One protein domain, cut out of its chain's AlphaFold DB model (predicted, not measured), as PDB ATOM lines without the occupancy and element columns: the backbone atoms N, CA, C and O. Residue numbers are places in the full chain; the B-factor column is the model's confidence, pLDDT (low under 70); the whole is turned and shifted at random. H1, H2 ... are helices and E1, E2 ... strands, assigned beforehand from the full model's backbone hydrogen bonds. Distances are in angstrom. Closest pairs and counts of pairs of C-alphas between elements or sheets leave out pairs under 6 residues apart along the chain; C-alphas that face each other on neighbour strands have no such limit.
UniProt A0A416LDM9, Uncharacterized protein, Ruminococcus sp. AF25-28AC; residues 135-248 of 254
ATOM      1  N   ALA A 135      29.742  21.857 -28.857       86.25
ATOM      2  CA  ALA A 135      30.895  21.679 -29.726       86.25
ATOM      3  C   ALA A 135      32.157  21.327 -28.920       86.25
ATOM      4  O   ALA A 135      32.415  21.857 -27.837       86.25
ATOM      5  N   LYS A 136      32.956  20.411 -29.460       83.75
ATOM      6  CA  LYS A 136      34.294  20.069 -28.977       83.75
ATOM      7  C   LYS A 136      35.351  20.716 -29.863       83.75
ATOM      8  O   LYS A 136      35.101  21.041 -31.021       83.75
ATOM      9  N   GLU A 137      36.565  20.803 -29.330       79.06
ATOM     10  CA  GLU A 137      37.753  21.283 -30.053       79.06
ATOM     11  C   GLU A 137      38.057  20.467 -31.321       79.06
ATOM     12  O   GLU A 137      38.566  21.008 -32.295       79.06
ATOM     13  N   ASP A 138      37.705  19.177 -31.339       82.88
ATOM     14  CA  ASP A 138      37.905  18.279 -32.485       82.88
ATOM     15  C   ASP A 138      36.837  18.421 -33.591       82.88
ATOM     16  O   ASP A 138      36.840  17.660 -34.558       82.88
ATOM     17  N   GLY A 139      35.907  19.373 -33.452       79.38
ATOM     18  CA  GLY A 139      34.814  19.610 -34.398       79.38
ATOM     19  C   GLY A 139      33.620  18.658 -34.252       79.38
ATOM     20  O   GLY A 139      32.649  18.787 -34.999       79.38
ATOM     21  N   THR A 140      33.649  17.716 -33.302       86.56
ATOM     22  CA  THR A 140      32.493  16.870 -32.959       86.56
ATOM     23  C   THR A 140      31.638  17.500 -31.858       86.56
ATOM     24  O   THR A 140      32.072  18.424 -31.179       86.56
ATOM     25  N   ASN A 141      30.427  16.979 -31.628       86.44
ATOM     26  CA  ASN A 141      29.581  17.420 -30.517       86.44
ATOM     27  C   ASN A 141      29.628  16.443 -29.330       86.44
ATOM     28  O   ASN A 141      29.855  15.236 -29.481       86.44
ATOM     29  N   TYR A 142      29.409  16.955 -28.122       83.75
ATOM     30  CA  TYR A 142      29.076  16.151 -26.953       83.75
ATOM     31  C   TYR A 142      27.688  15.535 -27.144       83.75
ATOM     32  O   TYR A 142      26.693  16.248 -27.251       83.75
ATOM     33  N   ASP A 143      27.625  14.204 -27.147       84.25
ATOM     34  CA  ASP A 143      26.368  13.459 -27.127       84.25
ATOM     35  C   ASP A 143      26.130  12.888 -25.726       84.25
ATOM     36  O   ASP A 143      26.832  11.985 -25.262       84.25
ATOM     37  N   PHE A 144      25.136  13.443 -25.035       84.94
ATOM     38  CA  PHE A 144      24.740  13.000 -23.700       84.94
ATOM     39  C   PHE A 144      23.747  11.833 -23.730       84.94
ATOM     40  O   PHE A 144      23.529  11.215 -22.686       84.94
ATOM     41  N   SER A 145      23.169  11.494 -24.886       84.25
ATOM     42  CA  SER A 145      22.104  10.488 -24.994       84.25
ATOM     43  C   SER A 145      22.525   9.121 -24.436       84.25
ATOM     44  O   SER A 145      21.802   8.599 -23.586       84.25
ATOM     45  N   PRO A 146      23.714   8.567 -24.767       86.00
ATOM     46  CA  PRO A 146      24.153   7.278 -24.223       86.00
ATOM     47  C   PRO A 146      24.384   7.309 -22.706       86.00
ATOM     48  O   PRO A 146      24.154   6.320 -22.008       86.00
ATOM     49  N   LEU A 147      24.839   8.451 -22.176       84.69
ATOM     50  CA  LEU A 147      25.073   8.635 -20.742       84.69
ATOM     51  C   LEU A 147      23.749   8.716 -19.975       84.69
ATOM     52  O   LEU A 147      23.602   8.068 -18.936       84.69
ATOM     53  N   ILE A 148      22.784   9.470 -20.509       86.44
ATOM     54  CA  ILE A 148      21.429   9.592 -19.961       86.44
ATOM     55  C   ILE A 148      20.727   8.234 -20.000       86.44
ATOM     56  O   ILE A 148      20.179   7.801 -18.988       86.44
ATOM     57  N   GLU A 149      20.783   7.529 -21.129       85.69
ATOM     58  CA  GLU A 149      20.146   6.221 -21.292       85.69
ATOM     59  C   GLU A 149      20.707   5.193 -20.299       85.69
ATOM     60  O   GLU A 149      19.942   4.477 -19.647       85.69
ATOM     61  N   LYS A 150      22.033   5.157 -20.121       86.81
ATOM     62  CA  LYS A 150      22.679   4.287 -19.131       86.81
ATOM     63  C   LYS A 150      22.225   4.613 -17.707       86.81
ATOM     64  O   LYS A 150      21.904   3.698 -16.950       86.81
ATOM     65  N   TRP A 151      22.158   5.897 -17.352       86.25
ATOM     66  CA  TRP A 151      21.682   6.312 -16.034       86.25
ATOM     67  C   TRP A 151      20.224   5.907 -15.801       86.25
ATOM     68  O   TRP A 151      19.921   5.285 -14.785       86.25
ATOM     69  N   VAL A 152      19.330   6.196 -16.749       81.56
ATOM     70  CA  VAL A 152      17.898   5.874 -16.636       81.56
ATOM     71  C   VAL A 152      17.669   4.363 -16.517       81.56
ATOM     72  O   VAL A 152      16.803   3.941 -15.756       81.56
ATOM     73  N   LYS A 153      18.445   3.540 -17.233       84.06
ATOM     74  CA  LYS A 153      18.280   2.078 -17.224       84.06
ATOM     75  C   LYS A 153      18.847   1.393 -15.985       84.06
ATOM     76  O   LYS A 153      18.252   0.426 -15.521       84.06
ATOM     77  N   SER A 154      20.005   1.826 -15.489       85.00
ATOM     78  CA  SER A 154      20.736   1.068 -14.462       85.00
ATOM     79  C   SER A 154      21.160   1.881 -13.241       85.00
ATOM     80  O   SER A 154      21.818   1.329 -12.364       85.00
ATOM     81  N   GLY A 155      20.873   3.184 -13.188       81.50
ATOM     82  CA  GLY A 155      21.343   4.075 -12.120       81.50
ATOM     83  C   GLY A 155      22.871   4.186 -12.039       81.50
ATOM     84  O   GLY A 155      23.414   4.528 -10.993       81.50
ATOM     85  N   GLN A 156      23.593   3.852 -13.117       84.00
ATOM     86  CA  GLN A 156      25.061   3.857 -13.155       84.00
ATOM     87  C   GLN A 156      25.597   4.981 -14.045       84.00
ATOM     88  O   GLN A 156      24.928   5.437 -14.967       84.00
ATOM     89  N   GLY A 157      26.855   5.378 -13.823       80.25
ATOM     90  CA  GLY A 157      27.570   6.322 -14.695       80.25
ATOM     91  C   GLY A 157      27.595   7.774 -14.214       80.25
ATOM     92  O   GLY A 157      28.157   8.620 -14.908       80.25
ATOM     93  N   LEU A 158      27.066   8.058 -13.018       82.38
ATOM     94  CA  LEU A 158      27.017   9.401 -12.426       82.38
ATOM     95  C   LEU A 158      28.366  10.138 -12.466       82.38
ATOM     96  O   LEU A 158      28.424  11.314 -12.813       82.38
ATOM     97  N   SER A 159      29.464   9.447 -12.151       81.50
ATOM     98  CA  SER A 159      30.812  10.028 -12.153       81.50
ATOM     99  C   SER A 159      31.270  10.467 -13.548       81.50
ATOM    100  O   SER A 159      31.864  11.536 -13.688       81.50
ATOM    101  N   ASN A 160      30.965   9.690 -14.591       81.44
ATOM    102  CA  ASN A 160      31.300  10.031 -15.978       81.44
ATOM    103  C   ASN A 160      30.477  11.221 -16.476       81.44
ATOM    104  O   ASN A 160      30.995  12.079 -17.192       81.44
ATOM    105  N   ILE A 161      29.216  11.301 -16.054       83.38
ATOM    106  CA  ILE A 161      28.342  12.436 -16.342       83.38
ATOM    107  C   ILE A 161      28.876  13.698 -15.670       83.38
ATOM    108  O   ILE A 161      29.068  14.695 -16.355       83.38
ATOM    109  N   LYS A 162      29.177  13.650 -14.365       84.94
ATOM    110  CA  LYS A 162      29.746  14.794 -13.634       84.94
ATOM    111  C   LYS A 162      31.009  15.322 -14.312       84.94
ATOM    112  O   LYS A 162      31.141  16.525 -14.503       84.94
ATOM    113  N   LYS A 163      31.905  14.424 -14.737       83.62
ATOM    114  CA  LYS A 163      33.112  14.789 -15.496       83.62
ATOM    115  C   LYS A 163      32.779  15.449 -16.836       83.62
ATOM    116  O   LYS A 163      33.383  16.461 -17.168       83.62
ATOM    117  N   SER A 164      31.823  14.899 -17.585       83.75
ATOM    118  CA  SER A 164      31.423  15.441 -18.892       83.75
ATOM    119  C   SER A 164      30.772  16.820 -18.757       83.75
ATOM    120  O   SER A 164      31.127  17.729 -19.494       83.75
ATOM    121  N   LEU A 165      29.882  16.998 -17.779       85.88
ATOM    122  CA  LEU A 165      29.219  18.273 -17.494       85.88
ATOM    123  C   LEU A 165      30.204  19.342 -17.018       85.88
ATOM    124  O   LEU A 165      30.170  20.453 -17.528       85.88
ATOM    125  N   SER A 166      31.107  18.994 -16.094       84.62
ATOM    126  CA  SER A 166      32.177  19.892 -15.637       84.62
ATOM    127  C   SER A 166      33.072  20.318 -16.803       84.62
ATOM    128  O   SER A 166      33.362  21.502 -16.934       84.62
ATOM    129  N   LYS A 167      33.428  19.392 -17.707       84.38
ATOM    130  CA  LYS A 167      34.211  19.714 -18.907       84.38
ATOM    131  C   LYS A 167      33.453  20.637 -19.864       84.38
ATOM    132  O   LYS A 167      34.023  21.625 -20.300       84.38
ATOM    133  N   VAL A 168      32.186  20.344 -20.168       86.06
ATOM    134  CA  VAL A 168      31.366  21.215 -21.028       86.06
ATOM    135  C   VAL A 168      31.255  22.603 -20.421       86.06
ATOM    136  O   VAL A 168      31.548  23.573 -21.106       86.06
ATOM    137  N   PHE A 169      30.904  22.703 -19.139       85.31
ATOM    138  CA  PHE A 169      30.776  23.989 -18.464       85.31
ATOM    139  C   PHE A 169      32.099  24.766 -18.501       85.31
ATOM    140  O   PHE A 169      32.138  25.886 -18.993       85.31
ATOM    141  N   SER A 170      33.215  24.155 -18.095       82.88
ATOM    142  CA  SER A 170      34.526  24.812 -18.154       82.88
ATOM    143  C   SER A 170      34.963  25.197 -19.568       82.88
ATOM    144  O   SER A 170      35.628  26.210 -19.713       82.88
ATOM    145  N   ASN A 171      34.580  24.450 -20.604       83.81
ATOM    146  CA  ASN A 171      34.896  24.824 -21.984       83.81
ATOM    147  C   ASN A 171      34.143  26.082 -22.438       83.81
ATOM    148  O   ASN A 171      34.665  26.839 -23.246       83.81
ATOM    149  N   ILE A 172      32.918  26.293 -21.954       86.50
ATOM    150  CA  ILE A 172      32.065  27.384 -22.440       86.50
ATOM    151  C   ILE A 172      32.236  28.678 -21.629       86.50
ATOM    152  O   ILE A 172      31.980  29.755 -22.154       86.50
ATOM    153  N   VAL A 173      32.690  28.590 -20.372       84.75
ATOM    154  CA  VAL A 173      32.898  29.753 -19.479       84.75
ATOM    155  C   VAL A 173      34.316  29.858 -18.894       84.75
ATOM    156  O   VAL A 173      34.548  30.596 -17.934       84.75
ATOM    157  N   GLY A 174      35.267  29.099 -19.441       83.75
ATOM    158  CA  GLY A 174      36.661  29.072 -18.983       83.75
ATOM    159  C   GLY A 174      37.553  30.161 -19.575       83.75
ATOM    160  O   GLY A 174      38.659  30.361 -19.078       83.75
ATOM    161  N   GLU A 175      37.085  30.864 -20.605       88.31
ATOM    162  CA  GLU A 175      37.793  31.991 -21.217       88.31
ATOM    163  C   GLU A 175      37.346  33.318 -20.609       88.31
ATOM    164  O   GLU A 175      36.194  33.471 -20.199       88.31
ATOM    165  N   GLU A 176      38.253  34.289 -20.556       90.75
ATOM    166  CA  GLU A 176      37.957  35.618 -20.034       90.75
ATOM    167  C   GLU A 176      37.045  36.408 -20.984       90.75
ATOM    168  O   GLU A 176      37.300  36.479 -22.185       90.75
ATOM    169  N   GLY A 177      35.982  37.001 -20.434       92.62
ATOM    170  CA  GLY A 177      35.084  37.902 -21.153       92.62
ATOM    171  C   GLY A 177      35.373  39.373 -20.857       92.62
ATOM    172  O   GLY A 177      36.200  39.713 -20.008       92.62
ATOM    173  N   ASP A 178      34.657  40.275 -21.520       94.69
ATOM    174  CA  ASP A 178      34.742  41.718 -21.283       94.69
ATOM    175  C   ASP A 178      33.921  42.125 -20.054       94.69
ATOM    176  O   ASP A 178      34.257  43.088 -19.364       94.69
ATOM    177  N   LEU A 179      32.841  41.389 -19.770       95.69
ATOM    178  CA  LEU A 179      31.944  41.645 -18.640       95.69
ATOM    179  C   LEU A 179      32.232  40.723 -17.455       95.69
ATOM    180  O   LEU A 179      32.060  41.119 -16.299       95.69
ATOM    181  N   PHE A 180      32.680  39.501 -17.731       95.06
ATOM    182  CA  PHE A 180      32.841  38.458 -16.728       95.06
ATOM    183  C   PHE A 180      34.266  37.913 -16.670       95.06
ATOM    184  O   PHE A 180      34.929  37.696 -17.686       95.06
ATOM    185  N   TYR A 181      34.722  37.634 -15.453       94.00
ATOM    186  CA  TYR A 181      35.849  36.749 -15.213       94.00
ATOM    187  C   TYR A 181      35.462  35.298 -15.537       94.00
ATOM    188  O   TYR A 181      34.304  34.905 -15.316       94.00
ATOM    189  N   PRO A 182      36.424  34.487 -16.007       92.06
ATOM    190  CA  PRO A 182      36.189  33.073 -16.240       92.06
ATOM    191  C   PRO A 182      35.875  32.351 -14.931       92.06
ATOM    192  O   PRO A 182      36.304  32.754 -13.842       92.06
ATOM    193  N   VAL A 183      35.133  31.252 -15.041       89.75
ATOM    194  CA  VAL A 183      34.807  30.403 -13.892       89.75
ATOM    195  C   VAL A 183      35.187  28.956 -14.148       89.75
ATOM    196  O   VAL A 183      35.169  28.453 -15.272       89.75
ATOM    197  N   LYS A 184      35.479  28.248 -13.063       85.62
ATOM    198  CA  LYS A 184      35.731  26.814 -13.073       85.62
ATOM    199  C   LYS A 184      34.780  26.107 -12.123       85.62
ATOM    200  O   LYS A 184      34.513  26.583 -11.028       85.62
ATOM    201  N   VAL A 185      34.320  24.931 -12.532       82.56
ATOM    202  CA  VAL A 185      33.515  24.040 -11.691       82.56
ATOM    203  C   VAL A 185      34.248  22.718 -11.601       82.56
ATOM    204  O   VAL A 185      34.457  22.060 -12.627       82.56
ATOM    205  N   LYS A 186      34.657  22.298 -10.401       71.88
ATOM    206  CA  LYS A 186      35.214  20.950 -10.232       71.88
ATOM    207  C   LYS A 186      34.043  19.975 -10.192       71.88
ATOM    208  O   LYS A 186      33.000  20.252  -9.614       71.88
ATOM    209  N   GLY A 187      34.201  18.788 -10.776       65.50
ATOM    210  CA  GLY A 187      33.122  17.789 -10.791       65.50
ATOM    211  C   GLY A 187      32.635  17.356  -9.395       65.50
ATOM    212  O   GLY A 187      31.526  16.840  -9.281       65.50
ATOM    213  N   GLY A 188      33.443  17.558  -8.348       69.50
ATOM    214  CA  GLY A 188      33.047  17.358  -6.950       69.50
ATOM    215  C   GLY A 188      32.143  18.462  -6.391       69.50
ATOM    216  O   GLY A 188      31.348  18.173  -5.502       69.50
ATOM    217  N   ASP A 189      32.212  19.667  -6.956       76.00
ATOM    218  CA  ASP A 189      31.477  20.849  -6.495       76.00
ATOM    219  C   ASP A 189      30.032  20.858  -7.010       76.00
ATOM    220  O   ASP A 189      29.203  21.595  -6.495       76.00
ATOM    221  N   ILE A 190      29.701  20.014  -7.999       83.25
ATOM    222  CA  ILE A 190      28.321  19.851  -8.464       83.25
ATOM    223  C   ILE A 190      27.590  18.871  -7.532       83.25
ATOM    224  O   ILE A 190      27.934  17.669  -7.521       83.25
ATOM    225  N   PRO A 191      26.558  19.324  -6.793       86.06
ATOM    226  CA  PRO A 191      25.788  18.468  -5.907       86.06
ATOM    227  C   PRO A 191      25.208  17.271  -6.660       86.06
ATOM    228  O   PRO A 191      24.720  17.370  -7.786       86.06
ATOM    229  N   GLU A 192      25.256  16.091  -6.043       86.69
ATOM    230  CA  GLU A 192      24.650  14.901  -6.647       86.69
ATOM    231  C   GLU A 192      23.133  15.056  -6.839       86.69
ATOM    232  O   GLU A 192      22.586  14.535  -7.811       86.69
ATOM    233  N   THR A 193      22.468  15.803  -5.956       88.44
ATOM    234  CA  THR A 193      21.044  16.145  -6.071       88.44
ATOM    235  C   THR A 193      20.730  16.846  -7.386       88.44
ATOM    236  O   THR A 193      19.774  16.460  -8.053       88.44
ATOM    237  N   ASP A 194      21.569  17.790  -7.805       88.88
ATOM    238  CA  ASP A 194      21.340  18.606  -9.001       88.88
ATOM    239  C   ASP A 194      21.539  17.765 -10.264       88.88
ATOM    240  O   ASP A 194      20.757  17.843 -11.207       88.88
ATOM    241  N   ILE A 195      22.518  16.855 -10.246       87.31
ATOM    242  CA  ILE A 195      22.701  15.876 -11.322       87.31
ATOM    243  C   ILE A 195      21.508  14.919 -11.415       87.31
ATOM    244  O   ILE A 195      21.039  14.610 -12.510       87.31
ATOM    245  N   ARG A 196      20.982  14.449 -10.279       86.94
ATOM    246  CA  ARG A 196      19.779  13.604 -10.262       86.94
ATOM    247  C   ARG A 196      18.553  14.367 -10.776       86.94
ATOM    248  O   ARG A 196      17.766  13.780 -11.512       86.94
ATOM    249  N   GLN A 197      18.406  15.652 -10.448       88.94
ATOM    250  CA  GLN A 197      17.336  16.511 -10.970       88.94
ATOM    251  C   GLN A 197      17.482  16.764 -12.476       88.94
ATOM    252  O   GLN A 197      16.500  16.633 -13.203       88.94
ATOM    253  N   PHE A 198      18.704  17.012 -12.958       89.62
ATOM    254  CA  PHE A 198      19.018  17.055 -14.387       89.62
ATOM    255  C   PHE A 198      18.567  15.764 -15.083       89.62
ATOM    256  O   PHE A 198      17.893  15.820 -16.108       89.62
ATOM    257  N   PHE A 199      18.834  14.593 -14.495       86.69
ATOM    258  CA  PHE A 199      18.331  13.327 -15.034       86.69
ATOM    259  C   PHE A 199      16.821  13.152 -14.938       86.69
ATOM    260  O   PHE A 199      16.224  12.528 -15.818       86.69
ATOM    261  N   GLY A 200      16.196  13.729 -13.913       84.38
ATOM    262  CA  GLY A 200      14.745  13.820 -13.786       84.38
ATOM    263  C   GLY A 200      14.090  14.494 -14.992       84.38
ATOM    264  O   GLY A 200      12.974  14.141 -15.354       84.38
ATOM    265  N   ALA A 201      14.795  15.378 -15.707       85.62
ATOM    266  CA  ALA A 201      14.284  15.957 -16.947       85.62
ATOM    267  C   ALA A 201      14.100  14.924 -18.076       85.62
ATOM    268  O   ALA A 201      13.420  15.216 -19.060       85.62
ATOM    269  N   PHE A 202      14.668  13.721 -17.956       86.50
ATOM    270  CA  PHE A 202      14.613  12.658 -18.967       86.50
ATOM    271  C   PHE A 202      13.918  11.387 -18.481       86.50
ATOM    272  O   PHE A 202      13.787  10.432 -19.254       86.50
ATOM    273  N   THR A 203      13.451  11.360 -17.230       77.62
ATOM    274  CA  THR A 203      12.533  10.311 -16.797       77.62
ATOM    275  C   THR A 203      11.245  10.495 -17.599       77.62
ATOM    276  O   THR A 203      10.683  11.587 -17.701       77.62
ATOM    277  N   GLY A 204      10.879   9.455 -18.348       70.69
ATOM    278  CA  GLY A 204       9.824   9.552 -19.348       70.69
ATOM    279  C   GLY A 204       8.471   9.912 -18.738       70.69
ATOM    280  O   GLY A 204       8.222   9.659 -17.564       70.69
ATOM    281  N   ASN A 205       7.567  10.440 -19.560       78.75
ATOM    282  CA  ASN A 205       6.155  10.507 -19.188       78.75
ATOM    283  C   ASN A 205       5.474   9.202 -19.594       78.75
ATOM    284  O   ASN A 205       5.814   8.612 -20.625       78.75
ATOM    285  N   ALA A 206       4.496   8.760 -18.809       83.19
ATOM    286  CA  ALA A 206       3.646   7.661 -19.230       83.19
ATOM    287  C   ALA A 206       2.835   8.106 -20.457       83.19
ATOM    288  O   ALA A 206       2.228   9.179 -20.478       83.19
ATOM    289  N   GLY A 207       2.863   7.302 -21.509       84.06
ATOM    290  CA  GLY A 207       2.216   7.614 -22.772       84.06
ATOM    291  C   GLY A 207       2.073   6.375 -23.635       84.06
ATOM    292  O   GLY A 207       2.617   5.316 -23.341       84.06
ATOM    293  N   ARG A 208       1.312   6.482 -24.721       84.62
ATOM    294  CA  ARG A 208       1.195   5.382 -25.682       84.62
ATOM    295  C   ARG A 208       2.336   5.450 -26.689       84.62
ATOM    296  O   ARG A 208       2.585   6.506 -27.261       84.62
ATOM    297  N   SER A 209       3.002   4.322 -26.902       78.12
ATOM    298  CA  SER A 209       4.019   4.164 -27.948       78.12
ATOM    299  C   SER A 209       3.437   4.395 -29.355       78.12
ATOM    300  O   SER A 209       2.236   4.231 -29.588       78.12
ATOM    301  N   GLY A 210       4.298   4.784 -30.303       70.44
ATOM    302  CA  GLY A 210       3.932   5.050 -31.701       70.44
ATOM    303  C   GLY A 210       3.457   6.484 -31.977       70.44
ATOM    304  O   GLY A 210       2.953   7.174 -31.092       70.44
ATOM    305  N   LYS A 211       3.614   6.939 -33.230       68.75
ATOM    306  CA  LYS A 211       3.273   8.314 -33.659       68.75
ATOM    307  C   LYS A 211       1.788   8.650 -33.463       68.75
ATOM    308  O   LYS A 211       1.450   9.793 -33.174       68.75
ATOM    309  N   ASP A 212       0.928   7.639 -33.530       79.06
ATOM    310  CA  ASP A 212      -0.529   7.791 -33.523       79.06
ATOM    311  C   ASP A 212      -1.120   7.773 -32.104       79.06
ATOM    312  O   ASP A 212      -2.339   7.817 -31.938       79.06
ATOM    313  N   LYS A 213      -0.274   7.634 -31.069       74.12
ATOM    314  CA  LYS A 213      -0.681   7.441 -29.664       74.12
ATOM    315  C   LYS A 213      -1.642   6.259 -29.458       74.12
ATOM    316  O   LYS A 213      -2.424   6.264 -28.513       74.12
ATOM    317  N   LYS A 214      -1.590   5.236 -30.317       81.69
ATOM    318  CA  LYS A 214      -2.428   4.022 -30.225       81.69
ATOM    319  C   LYS A 214      -1.692   2.790 -29.690       81.69
ATOM    320  O   LYS A 214      -2.335   1.778 -29.441       81.69
ATOM    321  N   GLY A 215      -0.375   2.859 -29.494       83.19
ATOM    322  CA  GLY A 215       0.416   1.732 -29.009       83.19
ATOM    323  C   GLY A 215       0.249   1.439 -27.516       83.19
ATOM    324  O   GLY A 215      -0.649   1.947 -26.832       83.19
ATOM    325  N   VAL A 216       1.152   0.597 -27.011       86.19
ATOM    326  CA  VAL A 216       1.220   0.175 -25.606       86.19
ATOM    327  C   VAL A 216       1.485   1.381 -24.711       86.19
ATOM    328  O   VAL A 216       2.332   2.215 -25.042       86.19
ATOM    329  N   TYR A 217       0.765   1.457 -23.589       88.06
ATOM    330  CA  TYR A 217       0.997   2.456 -22.550       88.06
ATOM    331  C   TYR A 217       2.295   2.119 -21.811       88.06
ATOM    332  O   TYR A 217       2.393   1.087 -21.154       88.06
ATOM    333  N   THR A 218       3.309   2.954 -21.991       86.69
ATOM    334  CA  THR A 218       4.680   2.735 -21.531       86.69
ATOM    335  C   THR A 218       5.309   4.062 -21.116       86.69
ATOM    336  O   THR A 218       4.767   5.137 -21.374       86.69
ATOM    337  N   TRP A 219       6.479   4.003 -20.492       83.06
ATOM    338  CA  TRP A 219       7.312   5.179 -20.283       83.06
ATOM    339  C   TRP A 219       7.927   5.619 -21.613       83.06
ATOM    340  O   TRP A 219       8.639   4.851 -22.260       83.06
ATOM    341  N   VAL A 220       7.629   6.850 -22.030       80.31
ATOM    342  CA  VAL A 220       8.180   7.456 -23.245       80.31
ATOM    343  C   VAL A 220       9.336   8.362 -22.848       80.31
ATOM    344  O   VAL A 220       9.131   9.425 -22.258       80.31
ATOM    345  N   THR A 221      10.553   7.930 -23.164       80.31
ATOM    346  CA  THR A 221      11.777   8.710 -22.973       80.31
ATOM    347  C   THR A 221      12.058   9.572 -24.199       80.31
ATOM    348  O   THR A 221      11.801   9.164 -25.330       80.31
ATOM    349  N   ASP A 222      12.608  10.759 -23.978       81.75
ATOM    350  CA  ASP A 222      13.004  11.687 -25.034       81.75
ATOM    351  C   ASP A 222      14.389  12.220 -24.688       81.75
ATOM    352  O   ASP A 222      14.580  12.862 -23.656       81.75
ATOM    353  N   TYR A 223      15.350  11.904 -25.547       85.12
ATOM    354  CA  TYR A 223      16.743  12.328 -25.435       85.12
ATOM    355  C   TYR A 223      17.132  13.220 -26.616       85.12
ATOM    356  O   TYR A 223      18.297  13.291 -26.989       85.12
ATOM    357  N   SER A 224      16.155  13.875 -27.253       84.94
ATOM    358  CA  SER A 224      16.431  14.796 -28.352       84.94
ATOM    359  C   SER A 224      17.400  15.896 -27.919       84.94
ATOM    360  O   SER A 224      17.341  16.383 -26.788       84.94
ATOM    361  N   GLU A 225      18.247  16.346 -28.848       85.81
ATOM    362  CA  GLU A 225      19.210  17.434 -28.620       85.81
ATOM    363  C   GLU A 225      18.534  18.662 -27.991       85.81
ATOM    364  O   GLU A 225      19.031  19.223 -27.019       85.81
ATOM    365  N   LYS A 226      17.333  19.019 -28.466       87.81
ATOM    366  CA  LYS A 226      16.527  20.109 -27.900       87.81
ATOM    367  C   LYS A 226      16.213  19.899 -26.417       87.81
ATOM    368  O   LYS A 226      16.249  20.857 -25.648       87.81
ATOM    369  N   ARG A 227      15.847  18.682 -26.005       89.00
ATOM    370  CA  ARG A 227      15.539  18.380 -24.600       89.00
ATOM    371  C   ARG A 227      16.797  18.387 -23.741       89.00
ATOM    372  O   ARG A 227      16.760  18.949 -22.650       89.00
ATOM    373  N   VAL A 228      17.898  17.846 -24.262       89.44
ATOM    374  CA  VAL A 228      19.211  17.884 -23.606       89.44
ATOM    375  C   VAL A 228      19.672  19.323 -23.389       89.44
ATOM    376  O   VAL A 228      20.002  19.686 -22.267       89.44
ATOM    377  N   LEU A 229      19.610  20.166 -24.419       90.62
ATOM    378  CA  LEU A 229      20.021  21.569 -24.359       90.62
ATOM    379  C   LEU A 229      19.201  22.382 -23.347       90.62
ATOM    380  O   LEU A 229      19.756  23.195 -22.607       90.62
ATOM    381  N   ASN A 230      17.890  22.127 -23.265       91.88
ATOM    382  CA  ASN A 230      17.039  22.746 -22.246       91.88
ATOM    383  C   ASN A 230      17.505  22.365 -20.834       91.88
ATOM    384  O   ASN A 230      17.742  23.248 -20.018       91.88
ATOM    385  N   ALA A 231      17.675  21.065 -20.575       92.75
ATOM    386  CA  ALA A 231      18.082  20.570 -19.265       92.75
ATOM    387  C   ALA A 231      19.500  21.030 -18.883       92.75
ATOM    388  O   ALA A 231      19.762  21.304 -17.715       92.75
ATOM    389  N   LEU A 232      20.410  21.147 -19.858       93.00
ATOM    390  CA  LEU A 232      21.743  21.711 -19.645       93.00
ATOM    391  C   LEU A 232      21.673  23.193 -19.281       93.00
ATOM    392  O   LEU A 232      22.352  23.606 -18.351       93.00
ATOM    393  N   THR A 233      20.834  23.973 -19.967       94.94
ATOM    394  CA  THR A 233      20.627  25.392 -19.633       94.94
ATOM    395  C   THR A 233      20.114  25.541 -18.197       94.94
ATOM    396  O   THR A 233      20.667  26.334 -17.441       94.94
ATOM    397  N   ASP A 234      19.111  24.744 -17.804       95.06
ATOM    398  CA  ASP A 234      18.579  24.733 -16.435       95.06
ATOM    399  C   ASP A 234      19.679  24.393 -15.414       95.06
ATOM    400  O   ASP A 234      19.879  25.125 -14.445       95.06
ATOM    401  N   LEU A 235      20.425  23.306 -15.643       93.12
ATOM    402  CA  LEU A 235      21.483  22.862 -14.737       93.12
ATOM    403  C   LEU A 235      22.611  23.896 -14.620       93.12
ATOM    404  O   LEU A 235      23.089  24.161 -13.523       93.12
ATOM    405  N   PHE A 236      23.047  24.477 -15.734       92.38
ATOM    406  CA  PHE A 236      24.121  25.467 -15.749       92.38
ATOM    407  C   PHE A 236      23.705  26.776 -15.081       92.38
ATOM    408  O   PHE A 236      24.517  27.358 -14.363       92.38
ATOM    409  N   ALA A 237      22.445  27.195 -15.226       92.94
ATOM    410  CA  ALA A 237      21.908  28.320 -14.468       92.94
ATOM    411  C   ALA A 237      21.937  28.032 -12.956       92.94
ATOM    412  O   ALA A 237      22.418  28.863 -12.191       92.94
ATOM    413  N   VAL A 238      21.524  26.827 -12.534       91.75
ATOM    414  CA  VAL A 238      21.579  26.405 -11.122       91.75
ATOM    415  C   VAL A 238      23.014  26.380 -10.597       91.75
ATOM    416  O   VAL A 238      23.283  26.960  -9.549       91.75
ATOM    417  N   ILE A 239      23.951  25.747 -11.310       88.94
ATOM    418  CA  ILE A 239      25.367  25.657 -10.903       88.94
ATOM    419  C   ILE A 239      25.982  27.051 -10.743       88.94
ATOM    420  O   ILE A 239      26.718  27.297  -9.786       88.94
ATOM    421  N   PHE A 240      25.659  27.962 -11.658       87.94
ATOM    422  CA  PHE A 240      26.153  29.328 -11.608       87.94
ATOM    423  C   PHE A 240      25.554  30.118 -10.433       87.94
ATOM    424  O   PHE A 240      26.291  30.723  -9.659       87.94
ATOM    425  N   GLU A 241      24.232  30.076 -10.250       87.38
ATOM    426  CA  GLU A 241      23.537  30.870  -9.227       87.38
ATOM    427  C   GLU A 241      23.747  30.335  -7.797       87.38
ATOM    428  O   GLU A 241      23.744  31.100  -6.833       87.38
ATOM    429  N   SER A 242      23.976  29.027  -7.650       83.19
ATOM    430  CA  SER A 242      24.232  28.371  -6.357       83.19
ATOM    431  C   SER A 242      25.628  28.633  -5.781       83.19
ATOM    432  O   SER A 242      25.897  28.236  -4.649       83.19
ATOM    433  N   GLY A 243      26.519  29.300  -6.524       76.25
ATOM    434  CA  GLY A 243      27.879  29.591  -6.062       76.25
ATOM    435  C   GLY A 243      28.823  28.387  -6.097       76.25
ATOM    436  O   GLY A 243      29.903  28.446  -5.520       76.25
ATOM    437  N   ASN A 244      28.465  27.319  -6.816       82.94
ATOM    438  CA  ASN A 244      29.310  26.132  -7.011       82.94
ATOM    439  C   ASN A 244      30.440  26.355  -8.044       82.94
ATOM    440  O   ASN A 244      31.036  25.402  -8.546       82.94
ATOM    441  N   CYS A 245      30.709  27.616  -8.389       85.56
ATOM    442  CA  CYS A 245      31.718  28.039  -9.349       85.56
ATOM    443  C   CYS A 245      32.842  28.798  -8.638       85.56
ATOM    444  O   CYS A 245      32.590  29.687  -7.827       85.56
ATOM    445  N   GLU A 246      34.085  28.496  -9.001       86.81
ATOM    446  CA  GLU A 246      35.272  29.243  -8.592       86.81
ATOM    447  C   GLU A 246      35.587  30.308  -9.652       86.81
ATOM    448  O   GLU A 246      35.867  29.971 -10.804       86.81
ATOM    449  N   THR A 247      35.532  31.588  -9.275       89.19
ATOM    450  CA  THR A 247      35.918  32.704 -10.152       89.19
ATOM    451  C   THR A 247      37.437  32.800 -10.245       89.19
ATOM    452  O   THR A 247      38.112  32.947  -9.226       89.19
ATOM    453  N   ILE A 248      37.974  32.791 -11.462       88.62
ATOM    454  CA  ILE A 248      39.409  32.930 -11.719       88.62
ATOM    455  C   ILE A 248      39.699  34.408 -11.994       88.62
ATOM    456  O   ILE A 248      39.427  34.915 -13.081       88.62
TER     457      ILE A 248
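This is residues 135 to 248 of the 254 residues of an uncharacterized protein of Ruminococcus sp. AF25-28AC (UniProt A0A416LDM9). Two pairs of helices, H1 with H2 and H3 with H4, form a loosely packed body, one pair crossed over the other, and the strand hairpin of E1 and E2 makes one end of the long axis. The unnamed loop round residue 178 and the last printed residues lie toward the other end. The printed part has 114 residues, mostly helix by its named elements, in the order H1, H2, H3, E1, E2, H4; the sheet is E1 - E2, antiparallel. It is only just loose, close to compact, with a radius of gyration of the C-alphas of 16.2 A, and elongated, spanning 54 by 29 by 23 A.

E1 is residues 205 to 208 and E2 residues 217 to 220. H4, residues 225 to 241, is 24.0 A long and ends at C-alpha 241 (23.537, 30.870, -9.227). H3 is residues 192 to 200. H2, residues 158 to 173, is 22.3 A long. H1, residues 145 to 154, is 14.2 A long and begins at C-alpha 145 (22.104, 10.488, -24.994).

In the hairpin of E1 and E2, N 207 and O 218 are 2.9 A apart and N 218 and O 207 2.8 A. H3 touches residues 231 to 235 of H4, at a shallow tilt of 27 degrees, opposite ways; the closest C-alphas, of Phe 198 and Ala 231, are 6.1 A apart. H1 and H3 only just touch, with 3 pairs of C-alphas within 8 A, the closest those of Ile 148 and Phe 199, 6.9 A apart, and are about perpendicular at 77 degrees. H1 and H2, a helical hairpin at a shallow tilt of 28 degrees, only just touch, with 3 such pairs and residues 158 to 161 of H2 alone; the closest C-alphas, of Leu 147 and Ile 161, are 6.7 A apart. H2 and H4 are close but not clearly touching, the C-alphas of Phe 169 and Phe 236 being closest at 7.3 A. In H1, H2, H3 and H4 every O i to N i+4 pair is within hydrogen-bond range.

The C-alphas farthest apart, of Lys 214 and Ile 248, are 54.1 A apart. The printed part has no cut. The link from H2 to H3 is long, 18 residues; within it residues 183 to 184 pair antiparallel with residues 246 to 247. Mean pLDDT of the printed part is 84.9; residues 187 to 188 and 211 are under 70.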